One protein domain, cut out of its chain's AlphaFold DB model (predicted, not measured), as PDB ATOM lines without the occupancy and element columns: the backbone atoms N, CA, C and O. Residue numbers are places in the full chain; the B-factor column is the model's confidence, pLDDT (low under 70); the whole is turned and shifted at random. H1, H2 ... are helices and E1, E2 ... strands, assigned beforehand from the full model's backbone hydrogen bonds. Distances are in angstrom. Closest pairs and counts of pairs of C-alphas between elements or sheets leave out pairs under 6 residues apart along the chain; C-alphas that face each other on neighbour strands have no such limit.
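AT A GLANCE: This is residues 11 to 99 of the 99 residues of the protein "Capsular exopolysaccharide family protein" of Listeria fleischmannii FSL S10-1203 (UniProt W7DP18). A small hairpin, E1 and E2, sits by residues 58 to 66 of H2, the helix through the middle, while H1 crosses H2 on the other side. Long loops join the helices, and residues 32 to 38 stick out. The 89 printed residues hold H1, H2, H3, E1, E2 in that order, mostly helix, though under half are in named elements; compact, radius of gyration 13.1 A, spans 35 by 30 by 25 A.

IN THESE COORDINATES: E1 is residues 91 to 93; E2, 96 to 98, ends at C-alpha 98 (38.365, 27.977, 0.087). H2 is residues 53 to 66, 20.0 A; H1, 18 to 33, 22.9 A, begins at C-alpha 18 (43.709, 28.335, 22.824). H3 is residues 83 to 86.

HOW THE PARTS SIT: Hairpin E1 and E2 is antiparallel at 153 degrees, with N 96 and O 93 at 2.8 A. The closest C-alphas of H2 and E2, Ala 65 and Tyr 96, are 7.1 A apart. H1, with residues 23 to 27 alone, touches residues 59 to 64 of H2, about perpendicular at 81 degrees; closest C-alphas, Phe 23 and Leu 60, 6.1 A. H2 and H3 are close but not clearly touching; closest C-alphas, Ser 54 and Val 83, 6.5 A. Every O i to N i+4 pair is within hydrogen-bond range in H1 and H2; H3 is too short for one.

THE WHOLE: The C-alphas farthest apart, Asp 36 and Phe 88, are 36.9 A apart. The printed part has no cut. Links H1 to H2 and H2 to H3 are long. Residues 37 to 39 and 87 to 99 have pLDDT under 70.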
ATOM      1  N   ALA A  11      41.497  25.959  13.630       85.25
ATOM      2  CA  ALA A  11      40.491  27.019  13.683       85.25
ATOM      3  C   ALA A  11      39.100  26.541  13.241       85.25
ATOM      4  O   ALA A  11      38.088  27.043  13.724       85.25
ATOM      5  N   TYR A  12      39.044  25.545  12.350       84.94
ATOM      6  CA  TYR A  12      37.791  24.912  11.942       84.94
ATOM      7  C   TYR A  12      37.350  23.820  12.917       84.94
ATOM      8  O   TYR A  12      36.184  23.758  13.292       84.94
ATOM      9  N   LYS A  13      38.274  22.944  13.323       85.00
ATOM     10  CA  LYS A  13      37.944  21.765  14.133       85.00
ATOM     11  C   LYS A  13      37.613  22.078  15.583       85.00
ATOM     12  O   LYS A  13      36.776  21.400  16.164       85.00
ATOM     13  N   ASN A  14      38.319  23.033  16.174       87.38
ATOM     14  CA  ASN A  14      38.117  23.439  17.556       87.38
ATOM     15  C   ASN A  14      38.230  24.969  17.667       87.38
ATOM     16  O   ASN A  14      39.276  25.484  18.075       87.38
ATOM     17  N   PRO A  15      37.183  25.717  17.270       84.75
ATOM     18  CA  PRO A  15      37.215  27.182  17.192       84.75
ATOM     19  C   PRO A  15      37.432  27.896  18.535       84.75
ATOM     20  O   PRO A  15      37.795  29.072  18.541       84.75
ATOM     21  N   THR A  16      37.201  27.204  19.654       88.81
ATOM     22  CA  THR A  16      37.364  27.708  21.028       88.81
ATOM     23  C   THR A  16      38.678  27.262  21.675       88.81
ATOM     24  O   THR A  16      38.928  27.558  22.838       88.81
ATOM     25  N   SER A  17      39.533  26.534  20.947       92.19
ATOM     26  CA  SER A  17      40.836  26.132  21.479       92.19
ATOM     27  C   SER A  17      41.762  27.339  21.685       92.19
ATOM     28  O   SER A  17      41.700  28.284  20.894       92.19
ATOM     29  N   PRO A  18      42.709  27.280  22.643       92.19
ATOM     30  CA  PRO A  18      43.709  28.335  22.824       92.19
ATOM     31  C   PRO A  18      44.507  28.642  21.548       92.19
ATOM     32  O   PRO A  18      44.835  29.791  21.272       92.19
ATOM     33  N   VAL A  19      44.777  27.626  20.722       90.19
ATOM     34  CA  VAL A  19      45.481  27.796  19.440       90.19
ATOM     35  C   VAL A  19      44.613  28.550  18.426       90.19
ATOM     36  O   VAL A  19      45.110  29.373  17.665       90.19
ATOM     37  N   SER A  20      43.301  28.309  18.420       90.50
ATOM     38  CA  SER A  20      42.357  29.046  17.570       90.50
ATOM     39  C   SER A  20      42.225  30.507  17.998       90.50
ATOM     40  O   SER A  20      42.138  31.381  17.136       90.50
ATOM     41  N   GLU A  21      42.275  30.789  19.303       92.88
ATOM     42  CA  GLU A  21      42.322  32.162  19.821       92.88
ATOM     43  C   GLU A  21      43.572  32.909  19.345       92.88
ATOM     44  O   GLU A  21      43.460  34.048  18.901       92.88
ATOM     45  N   GLN A  22      44.739  32.256  19.291       94.38
ATOM     46  CA  GLN A  22      45.954  32.872  18.735       94.38
ATOM     47  C   GLN A  22      45.766  33.322  17.276       94.38
ATOM     48  O   GLN A  22      46.198  34.413  16.904       94.38
ATOM     49  N   PHE A  23      45.073  32.535  16.445       93.38
ATOM     50  CA  PHE A  23      44.759  32.949  15.071       93.38
ATOM     51  C   PHE A  23      43.787  34.139  15.018       93.38
ATOM     52  O   PHE A  23      43.915  34.985  14.130       93.38
ATOM     53  N   LYS A  24      42.850  34.253  15.971       93.25
ATOM     54  CA  LYS A  24      41.982  35.437  16.108       93.25
ATOM     55  C   LYS A  24      42.780  36.666  16.527       93.25
ATOM     56  O   LYS A  24      42.546  37.733  15.967       93.25
ATOM     57  N   THR A  25      43.746  36.520  17.433       94.69
ATOM     58  CA  THR A  25      44.662  37.601  17.814       94.69
ATOM     59  C   THR A  25      45.461  38.094  16.611       94.69
ATOM     60  O   THR A  25      45.460  39.292  16.349       94.69
ATOM     61  N   ILE A  26      46.059  37.187  15.827       93.19
ATOM     62  CA  ILE A  26      46.804  37.544  14.606       93.19
ATOM     63  C   ILE A  26      45.910  38.313  13.629       93.19
ATOM     64  O   ILE A  26      46.303  39.370  13.144       93.19
ATOM     65  N   ARG A  27      44.693  37.815  13.368       91.25
ATOM     66  CA  ARG A  27      43.711  38.502  12.518       91.25
ATOM     67  C   ARG A  27      43.446  39.924  13.014       91.25
ATOM     68  O   ARG A  27      43.483  40.861  12.228       91.25
ATOM     69  N   THR A  28      43.188  40.083  14.311       92.06
ATOM     70  CA  THR A  28      42.930  41.390  14.921       92.06
ATOM     71  C   THR A  28      44.124  42.327  14.749       92.06
ATOM     72  O   THR A  28      43.931  43.461  14.332       92.06
ATOM     73  N   SER A  29      45.358  41.865  14.974       92.25
ATOM     74  CA  SER A  29      46.567  42.670  14.742       92.25
ATOM     75  C   SER A  29      46.723  43.107  13.280       92.25
ATOM     76  O   SER A  29      47.128  44.240  13.021       92.25
ATOM     77  N   ILE A  30      46.376  42.241  12.322       90.50
ATOM     78  CA  ILE A  30      46.379  42.588  10.893       90.50
ATOM     79  C   ILE A  30      45.318  43.654  10.603       90.50
ATOM     80  O   ILE A  30      45.635  44.661   9.977       90.50
ATOM     81  N   ASP A  31      44.092  43.473  11.099       88.19
ATOM     82  CA  ASP A  31      42.998  44.431  10.910       88.19
ATOM     83  C   ASP A  31      43.326  45.799  11.554       88.19
ATOM     84  O   ASP A  31      43.043  46.832  10.954       88.19
ATOM     85  N   PHE A  32      44.001  45.827  12.712       88.06
ATOM     86  CA  PHE A  32      44.527  47.060  13.323       88.06
ATOM     87  C   PHE A  32      45.615  47.730  12.476       88.06
ATOM     88  O   PHE A  32      45.674  48.953  12.400       88.06
ATOM     89  N   SER A  33      46.465  46.949  11.810       85.94
ATOM     90  CA  SER A  33      47.489  47.499  10.908       85.94
ATOM     91  C   SER A  33      46.878  48.074   9.620       85.94
ATOM     92  O   SER A  33      47.545  48.805   8.894       85.94
ATOM     93  N   ALA A  34      45.616  47.739   9.335       77.12
ATOM     94  CA  ALA A  34      44.865  48.117   8.141       77.12
ATOM     95  C   ALA A  34      43.955  49.342   8.340       77.12
ATOM     96  O   ALA A  34      43.115  49.614   7.484       77.12
ATOM     97  N   ILE A  35      44.049  50.047   9.474       72.94
ATOM     98  CA  ILE A  35      43.099  51.118   9.831       72.94
ATOM     99  C   ILE A  35      43.056  52.224   8.769       72.94
ATOM    100  O   ILE A  35      41.969  52.659   8.393       72.94
ATOM    101  N   ASP A  36      44.213  52.613   8.231       70.44
ATOM    102  CA  ASP A  36      44.304  53.681   7.226       70.44
ATOM    103  C   ASP A  36      44.063  53.184   5.790       70.44
ATOM    104  O   ASP A  36      43.797  53.971   4.883       70.44
ATOM    105  N   SER A  37      44.138  51.869   5.556       66.94
ATOM    106  CA  SER A  37      43.885  51.265   4.247       66.94
ATOM    107  C   SER A  37      43.368  49.839   4.401       66.94
ATOM    108  O   SER A  37      44.063  48.950   4.890       66.94
ATOM    109  N   ALA A  38      42.128  49.602   3.969       69.38
ATOM    110  CA  ALA A  38      41.513  48.287   4.077       69.38
ATOM    111  C   ALA A  38      42.288  47.255   3.234       69.38
ATOM    112  O   ALA A  38      42.147  47.206   2.010       69.38
ATOM    113  N   PHE A  39      43.092  46.404   3.881       68.88
ATOM    114  CA  PHE A  39      43.791  45.318   3.197       68.88
ATOM    115  C   PHE A  39      42.787  44.287   2.680       68.88
ATOM    116  O   PHE A  39      42.159  43.554   3.443       68.88
ATOM    117  N   GLN A  40      42.660  44.206   1.357       78.75
ATOM    118  CA  GLN A  40      41.868  43.168   0.691       78.75
ATOM    119  C   GLN A  40      42.692  41.908   0.385       78.75
ATOM    120  O   GLN A  40      42.126  40.865   0.076       78.75
ATOM    121  N   THR A  41      44.026  41.990   0.442       86.50
ATOM    122  CA  THR A  41      44.941  40.899   0.071       86.50
ATOM    123  C   THR A  41      46.077  40.782   1.081       86.50
ATOM    124  O   THR A  41      46.701  41.780   1.431       86.50
ATOM    125  N   ILE A  42      46.360  39.554   1.527       88.69
ATOM    126  CA  ILE A  42      47.430  39.235   2.481       88.69
ATOM    127  C   ILE A  42      48.314  38.147   1.862       88.69
ATOM    128  O   ILE A  42      47.817  37.089   1.479       88.69
ATOM    129  N   LEU A  43      49.625  38.389   1.800       89.62
ATOM    130  CA  LEU A  43      50.614  37.399   1.374       89.62
ATOM    131  C   LEU A  43      51.287  36.770   2.598       89.62
ATOM    132  O   LEU A  43      51.913  37.463   3.395       89.62
ATOM    133  N   VAL A  44      51.208  35.445   2.719       87.81
ATOM    134  CA  VAL A  44      51.916  34.686   3.758       87.81
ATOM    135  C   VAL A  44      53.125  34.003   3.131       87.81
ATOM    136  O   VAL A  44      52.980  33.113   2.296       87.81
ATOM    137  N   THR A  45      54.327  34.394   3.551       89.00
ATOM    138  CA  THR A  45      55.585  33.813   3.066       89.00
ATOM    139  C   THR A  45      56.528  33.490   4.219       89.00
ATOM    140  O   THR A  45      56.373  33.986   5.333       89.00
ATOM    141  N   SER A  46      57.500  32.618   3.964       85.56
ATOM    142  CA  SER A  46      58.576  32.319   4.904       85.56
ATOM    143  C   SER A  46      59.832  31.868   4.161       85.56
ATOM    144  O   SER A  46      59.704  31.222   3.109       85.56
ATOM    145  N   PRO A  47      61.028  32.148   4.712       81.50
ATOM    146  CA  PRO A  47      62.295  31.796   4.074       81.50
ATOM    147  C   PRO A  47      62.515  30.278   3.997       81.50
ATOM    148  O   PRO A  47      63.185  29.790   3.092       81.50
ATOM    149  N   GLU A  48      61.901  29.510   4.900       82.75
ATOM    150  CA  GLU A  48      62.155  28.077   5.047       82.75
ATOM    151  C   GLU A  48      60.996  27.200   4.565       82.75
ATOM    152  O   GLU A  48      59.811  27.452   4.817       82.75
ATOM    153  N   VAL A  49      61.332  26.098   3.894       77.56
ATOM    154  CA  VAL A  49      60.364  25.046   3.563       77.56
ATOM    155  C   VAL A  49      59.950  24.329   4.847       77.56
ATOM    156  O   VAL A  49      60.791  23.899   5.622       77.56
ATOM    157  N   GLY A  50      58.645  24.138   5.052       74.06
ATOM    158  CA  GLY A  50      58.135  23.394   6.208       74.06
ATOM    159  C   GLY A  50      57.864  24.233   7.459       74.06
ATOM    160  O   GLY A  50      57.332  23.687   8.417       74.06
ATOM    161  N   SER A  51      58.082  25.552   7.424       79.19
ATOM    162  CA  SER A  51      57.810  26.470   8.548       79.19
ATOM    163  C   SER A  51      56.324  26.608   8.942       79.19
ATOM    164  O   SER A  51      55.965  27.463   9.742       79.19
ATOM    165  N   GLY A  52      55.421  25.859   8.303       82.94
ATOM    166  CA  GLY A  52      53.985  25.942   8.565       82.94
ATOM    167  C   GLY A  52      53.257  27.114   7.896       82.94
ATOM    168  O   GLY A  52      52.084  27.314   8.195       82.94
ATOM    169  N   LYS A  53      53.882  27.844   6.959       87.75
ATOM    170  CA  LYS A  53      53.248  28.952   6.206       87.75
ATOM    171  C   LYS A  53      51.877  28.593   5.608       87.75
ATOM    172  O   LYS A  53      50.908  29.305   5.854       87.75
ATOM    173  N   SER A  54      51.753  27.448   4.933       84.00
ATOM    174  CA  SER A  54      50.468  26.981   4.381       84.00
ATOM    175  C   SER A  54      49.422  26.696   5.465       84.00
ATOM    176  O   SER A  54      48.237  26.948   5.268       84.00
ATOM    177  N   THR A  55      49.852  26.192   6.626       87.38
ATOM    178  CA  THR A  55      48.974  25.949   7.780       87.38
ATOM    179  C   THR A  55      48.460  27.265   8.351       87.38
ATOM    180  O   THR A  55      47.272  27.384   8.645       87.38
ATOM    181  N   ILE A  56      49.340  28.259   8.495       89.62
ATOM    182  CA  ILE A  56      48.975  29.586   8.996       89.62
ATOM    183  C   ILE A  56      47.988  30.251   8.036       89.62
ATOM    184  O   ILE A  56      46.917  30.661   8.474       89.62
ATOM    185  N   ALA A  57      48.294  30.273   6.734       89.00
ATOM    186  CA  ALA A  57      47.423  30.855   5.714       89.00
ATOM    187  C   ALA A  57      46.021  30.220   5.722       89.00
ATOM    188  O   ALA A  57      45.013  30.924   5.702       89.00
ATOM    189  N   ALA A  58      45.948  28.892   5.846       88.88
ATOM    190  CA  ALA A  58      44.689  28.161   5.913       88.88
ATOM    191  C   ALA A  58      43.841  28.498   7.153       88.88
ATOM    192  O   ALA A  58      42.640  28.736   7.031       88.88
ATOM    193  N   ASN A  59      44.440  28.530   8.350       90.00
ATOM    194  CA  ASN A  59      43.701  28.869   9.575       90.00
ATOM    195  C   ASN A  59      43.312  30.345   9.616       90.00
ATOM    196  O   ASN A  59      42.208  30.661  10.047       90.00
ATOM    197  N   LEU A  60      44.173  31.237   9.124       90.50
ATOM    198  CA  LEU A  60      43.860  32.657   9.029       90.50
ATOM    199  C   LEU A  60      42.665  32.895   8.094       90.50
ATOM    200  O   LEU A  60      41.736  33.612   8.461       90.50
ATOM    201  N   ALA A  61      42.629  32.214   6.943       89.19
ATOM    202  CA  ALA A  61      41.488  32.260   6.031       89.19
ATOM    203  C   ALA A  61      40.188  31.765   6.694       89.19
ATOM    204  O   ALA A  61      39.138  32.386   6.538       89.19
ATOM    205  N   ILE A  62      40.253  30.690   7.491       89.12
ATOM    206  CA  ILE A  62      39.098  30.193   8.259       89.12
ATOM    207  C   ILE A  62      38.612  31.239   9.267       89.12
ATOM    208  O   ILE A  62      37.411  31.473   9.367       89.12
ATOM    209  N   VAL A  63      39.516  31.879  10.008       91.00
ATOM    210  CA  VAL A  63      39.148  32.861  11.039       91.00
ATOM    211  C   VAL A  63      38.566  34.145  10.431       91.00
ATOM    212  O   VAL A  63      37.675  34.758  11.027       91.00
ATOM    213  N   TYR A  64      38.999  34.540   9.230       89.81
ATOM    214  CA  TYR A  64      38.342  35.606   8.462       89.81
ATOM    215  C   TYR A  64      36.958  35.185   7.945       89.81
ATOM    216  O   TYR A  64      35.994  35.939   8.094       89.81
ATOM    217  N   ALA A  65      36.824  33.963   7.423       88.06
ATOM    218  CA  ALA A  65      35.538  33.426   6.980       88.06
ATOM    219  C   ALA A  65      34.524  33.301   8.134       88.06
ATOM    220  O   ALA A  65      33.351  33.621   7.959       88.06
ATOM    221  N   GLN A  66      34.971  32.914   9.335       87.00
ATOM    222  CA  GLN A  66      34.145  32.848  10.551       87.00
ATOM    223  C   GLN A  66      33.610  34.214  10.998       87.00
ATOM    224  O   GLN A  66      32.571  34.275  11.645       87.00
ATOM    225  N   GLN A  67      34.287  35.310  10.645       86.75
ATOM    226  CA  GLN A  67      33.805  36.678  10.879       86.75
ATOM    227  C   GLN A  67      32.792  37.135   9.814       86.75
ATOM    228  O   GLN A  67      32.337  38.274   9.838       86.75
ATOM    229  N   GLY A  68      32.476  36.279   8.841       84.44
ATOM    230  CA  GLY A  68      31.584  36.606   7.736       84.44
ATOM    231  C   GLY A  68      32.255  37.357   6.585       84.44
ATOM    232  O   GLY A  68      31.537  37.809   5.696       84.44
ATOM    233  N   LYS A  69      33.594  37.485   6.541       84.69
ATOM    234  CA  LYS A  69      34.287  38.115   5.400       84.69
ATOM    235  C   LYS A  69      34.377  37.163   4.199       84.69
ATOM    236  O   LYS A  69      34.727  35.990   4.346       84.69
ATOM    237  N   LYS A  70      34.154  37.707   2.993       85.62
ATOM    238  CA  LYS A  70      34.422  37.051   1.699       85.62
ATOM    239  C   LYS A  70      35.902  36.720   1.561       85.62
ATOM    240  O   LYS A  70      36.687  37.581   1.188       85.62
ATOM    241  N   THR A  71      36.269  35.480   1.877       85.12
ATOM    242  CA  THR A  71      37.674  35.068   1.974       85.12
ATOM    243  C   THR A  71      38.010  34.023   0.919       85.12
ATOM    244  O   THR A  71      37.351  32.987   0.842       85.12
ATOM    245  N   LEU A  72      39.052  34.297   0.133       86.25
ATOM    246  CA  LEU A  72      39.631  33.385  -0.850       86.25
ATOM    247  C   LEU A  72      41.067  33.063  -0.430       86.25
ATOM    248  O   LEU A  72      41.870  33.969  -0.214       86.25
ATOM    249  N   LEU A  73      41.389  31.775  -0.326       85.31
ATOM    250  CA  LEU A  73      42.759  31.306  -0.136       85.31
ATOM    251  C   LEU A  73      43.325  30.884  -1.491       85.31
ATOM    252  O   LEU A  73      42.679  30.137  -2.222       85.31
ATOM    253  N   ILE A  74      44.526  31.359  -1.811       83.56
ATOM    254  CA  ILE A  74      45.227  31.037  -3.055       83.56
ATOM    255  C   ILE A  74      46.578  30.419  -2.691       83.56
ATOM    256  O   ILE A  74      47.341  31.005  -1.922       83.56
ATOM    257  N   ASP A  75      46.878  29.238  -3.237       82.44
ATOM    258  CA  ASP A  75      48.201  28.617  -3.105       82.44
ATOM    259  C   ASP A  75      49.155  29.220  -4.144       82.44
ATOM    260  O   ASP A  75      49.054  28.935  -5.336       82.44
ATOM    261  N   GLY A  76      50.065  30.082  -3.689       80.00
ATOM    262  CA  GLY A  76      51.111  30.675  -4.527       80.00
ATOM    263  C   GLY A  76      52.365  29.803  -4.677       80.00
ATOM    264  O   GLY A  76      53.259  30.160  -5.443       80.00
ATOM    265  N   ASP A  77      52.475  28.674  -3.960       78.31
ATOM    266  CA  ASP A  77      53.633  27.777  -4.067       78.31
ATOM    267  C   ASP A  77      53.445  26.780  -5.221       78.31
ATOM    268  O   ASP A  77      52.972  25.653  -5.053       78.31
ATOM    269  N   LEU A  78      53.870  27.194  -6.418       76.75
ATOM    270  CA  LEU A  78      53.815  26.369  -7.630       76.75
ATOM    271  C   LEU A  78      54.813  25.199  -7.622       76.75
ATOM    272  O   LEU A  78      54.676  24.268  -8.413       76.75
ATOM    273  N   ARG A  79      55.831  25.221  -6.747       76.19
ATOM    274  CA  ARG A  79      56.852  24.162  -6.694       76.19
ATOM    275  C   ARG A  79      56.373  22.978  -5.869       76.19
ATOM    276  O   ARG A  79      56.609  21.827  -6.235       76.19
ATOM    277  N   LYS A  80      55.750  23.240  -4.719       73.75
ATOM    278  CA  LYS A  80      55.256  22.206  -3.802       73.75
ATOM    279  C   LYS A  80      53.877  22.597  -3.267       73.75
ATOM    280  O   LYS A  80      53.761  22.849  -2.067       73.75
ATOM    281  N   PRO A  81      52.820  22.550  -4.097       71.00
ATOM    282  CA  PRO A  81      51.490  22.938  -3.659       71.00
ATOM    283  C   PRO A  81      51.026  22.027  -2.517       71.00
ATOM    284  O   PRO A  81      51.170  20.792  -2.550       71.00
ATOM    285  N   THR A  82      50.508  22.648  -1.463       73.12
ATOM    286  CA  THR A  82      50.141  21.973  -0.206       73.12
ATOM    287  C   THR A  82      48.704  22.239   0.201       73.12
ATOM    288  O   THR A  82      48.111  21.379   0.851       73.12
ATOM    289  N   VAL A  83      48.122  23.362  -0.222       71.88
ATOM    290  CA  VAL A  83      46.769  23.769   0.175       71.88
ATOM    291  C   VAL A  83      45.725  22.789  -0.358       71.88
ATOM    292  O   VAL A  83      44.935  22.278   0.431       71.88
ATOM    293  N   HIS A  84      45.820  22.375  -1.627       70.81
ATOM    294  CA  HIS A  84      44.905  21.383  -2.225       70.81
ATOM    295  C   HIS A  84      44.884  20.030  -1.485       70.81
ATOM    296  O   HIS A  84      43.907  19.287  -1.542       70.81
ATOM    297  N   LYS A  85      45.968  19.675  -0.779       71.25
ATOM    298  CA  LYS A  85      46.023  18.458   0.050       71.25
ATOM    299  C   LYS A  85      45.339  18.687   1.392       71.25
ATOM    300  O   LYS A  85      44.769  17.766   1.961       71.25
ATOM    301  N   THR A  86      45.403  19.898   1.920       71.06
ATOM    302  CA  THR A  86      44.757  20.259   3.182       71.06
ATOM    303  C   THR A  86      43.240  20.415   3.005       71.06
ATOM    304  O   THR A  86      42.481  19.965   3.868       71.06
ATOM    305  N   PHE A  87      42.794  20.944   1.863       69.50
ATOM    306  CA  PHE A  87      41.390  21.154   1.499       69.50
ATOM    307  C   PHE A  87      40.932  20.113   0.455       69.50
ATOM    308  O   PHE A  87      40.853  20.376  -0.734       69.50
ATOM    309  N   PHE A  88      40.637  18.878   0.886       56.53
ATOM    310  CA  PHE A  88      40.374  17.758  -0.047       56.53
ATOM    311  C   PHE A  88      39.005  17.776  -0.766       56.53
ATOM    312  O   PHE A  88      38.725  16.891  -1.568       56.53
ATOM    313  N   LYS A  89      38.132  18.739  -0.478       42.62
ATOM    314  CA  LYS A  89      36.860  19.031  -1.165       42.62
ATOM    315  C   LYS A  89      36.492  20.468  -0.809       42.62
ATOM    316  O   LYS A  89      36.868  20.886   0.284       42.62
ATOM    317  N   LYS A  90      35.736  21.167  -1.674       43.34
ATOM    318  CA  LYS A  90      35.106  22.475  -1.395       43.34
ATOM    319  C   LYS A  90      34.683  22.536   0.073       43.34
ATOM    320  O   LYS A  90      33.648  21.979   0.441       43.34
ATOM    321  N   ILE A  91      35.484  23.184   0.911       46.34
ATOM    322  CA  ILE A  91      35.046  23.542   2.250       46.34
ATOM    323  C   ILE A  91      34.215  24.797   2.016       46.34
ATOM    324  O   ILE A  91      34.710  25.918   1.970       46.34
ATOM    325  N   CYS A  92      32.944  24.543   1.706       39.06
ATOM    326  CA  CYS A  92      31.913  25.553   1.589       39.06
ATOM    327  C   CYS A  92      31.573  25.968   3.022       39.06
ATOM    328  O   CYS A  92      30.735  25.349   3.677       39.06
ATOM    329  N   PHE A  93      32.287  26.962   3.547       48.53
ATOM    330  CA  PHE A  93      31.722  27.743   4.640       48.53
ATOM    331  C   PHE A  93      30.551  28.507   4.046       48.53
ATOM    332  O   PHE A  93      30.650  28.947   2.908       48.53
ATOM    333  N   VAL A  94      29.441  28.613   4.768       34.00
ATOM    334  CA  VAL A  94      28.221  29.315   4.344       34.00
ATOM    335  C   VAL A  94      28.591  30.621   3.606       34.00
ATOM    336  O   VAL A  94      29.012  31.587   4.232       34.00
ATOM    337  N   GLY A  95      28.527  30.604   2.266       39.25
ATOM    338  CA  GLY A  95      28.868  31.727   1.377       39.25
ATOM    339  C   GLY A  95      30.296  31.832   0.796       39.25
ATOM    340  O   GLY A  95      30.484  32.684  -0.071       39.25
ATOM    341  N   TYR A  96      31.286  31.014   1.186       42.16
ATOM    342  CA  TYR A  96      32.711  31.214   0.843       42.16
ATOM    343  C   TYR A  96      33.451  29.965   0.350       42.16
ATOM    344  O   TYR A  96      33.277  28.855   0.857       42.16
ATOM    345  N   LEU A  97      34.302  30.176  -0.659       43.47
ATOM    346  CA  LEU A  97      35.030  29.149  -1.394       43.47
ATOM    347  C   LEU A  97      36.512  29.198  -1.005       43.47
ATOM    348  O   LEU A  97      37.239  30.105  -1.401       43.47
ATOM    349  N   VAL A  98      36.949  28.213  -0.222       46.16
ATOM    350  CA  VAL A  98      38.365  27.977   0.087       46.16
ATOM    351  C   VAL A  98      38.820  26.806  -0.787       46.16
ATOM    352  O   VAL A  98      38.299  25.697  -0.624       46.16
ATOM    353  N   PHE A  99      39.696  27.067  -1.764       44.56
ATOM    354  CA  PHE A  99      40.304  26.045  -2.629       44.56
ATOM    355  C   PHE A  99      41.573  25.465  -2.002       44.56
ATOM    356  O   PHE A  99      42.262  26.213  -1.274       44.56
TER     357      PHE A  99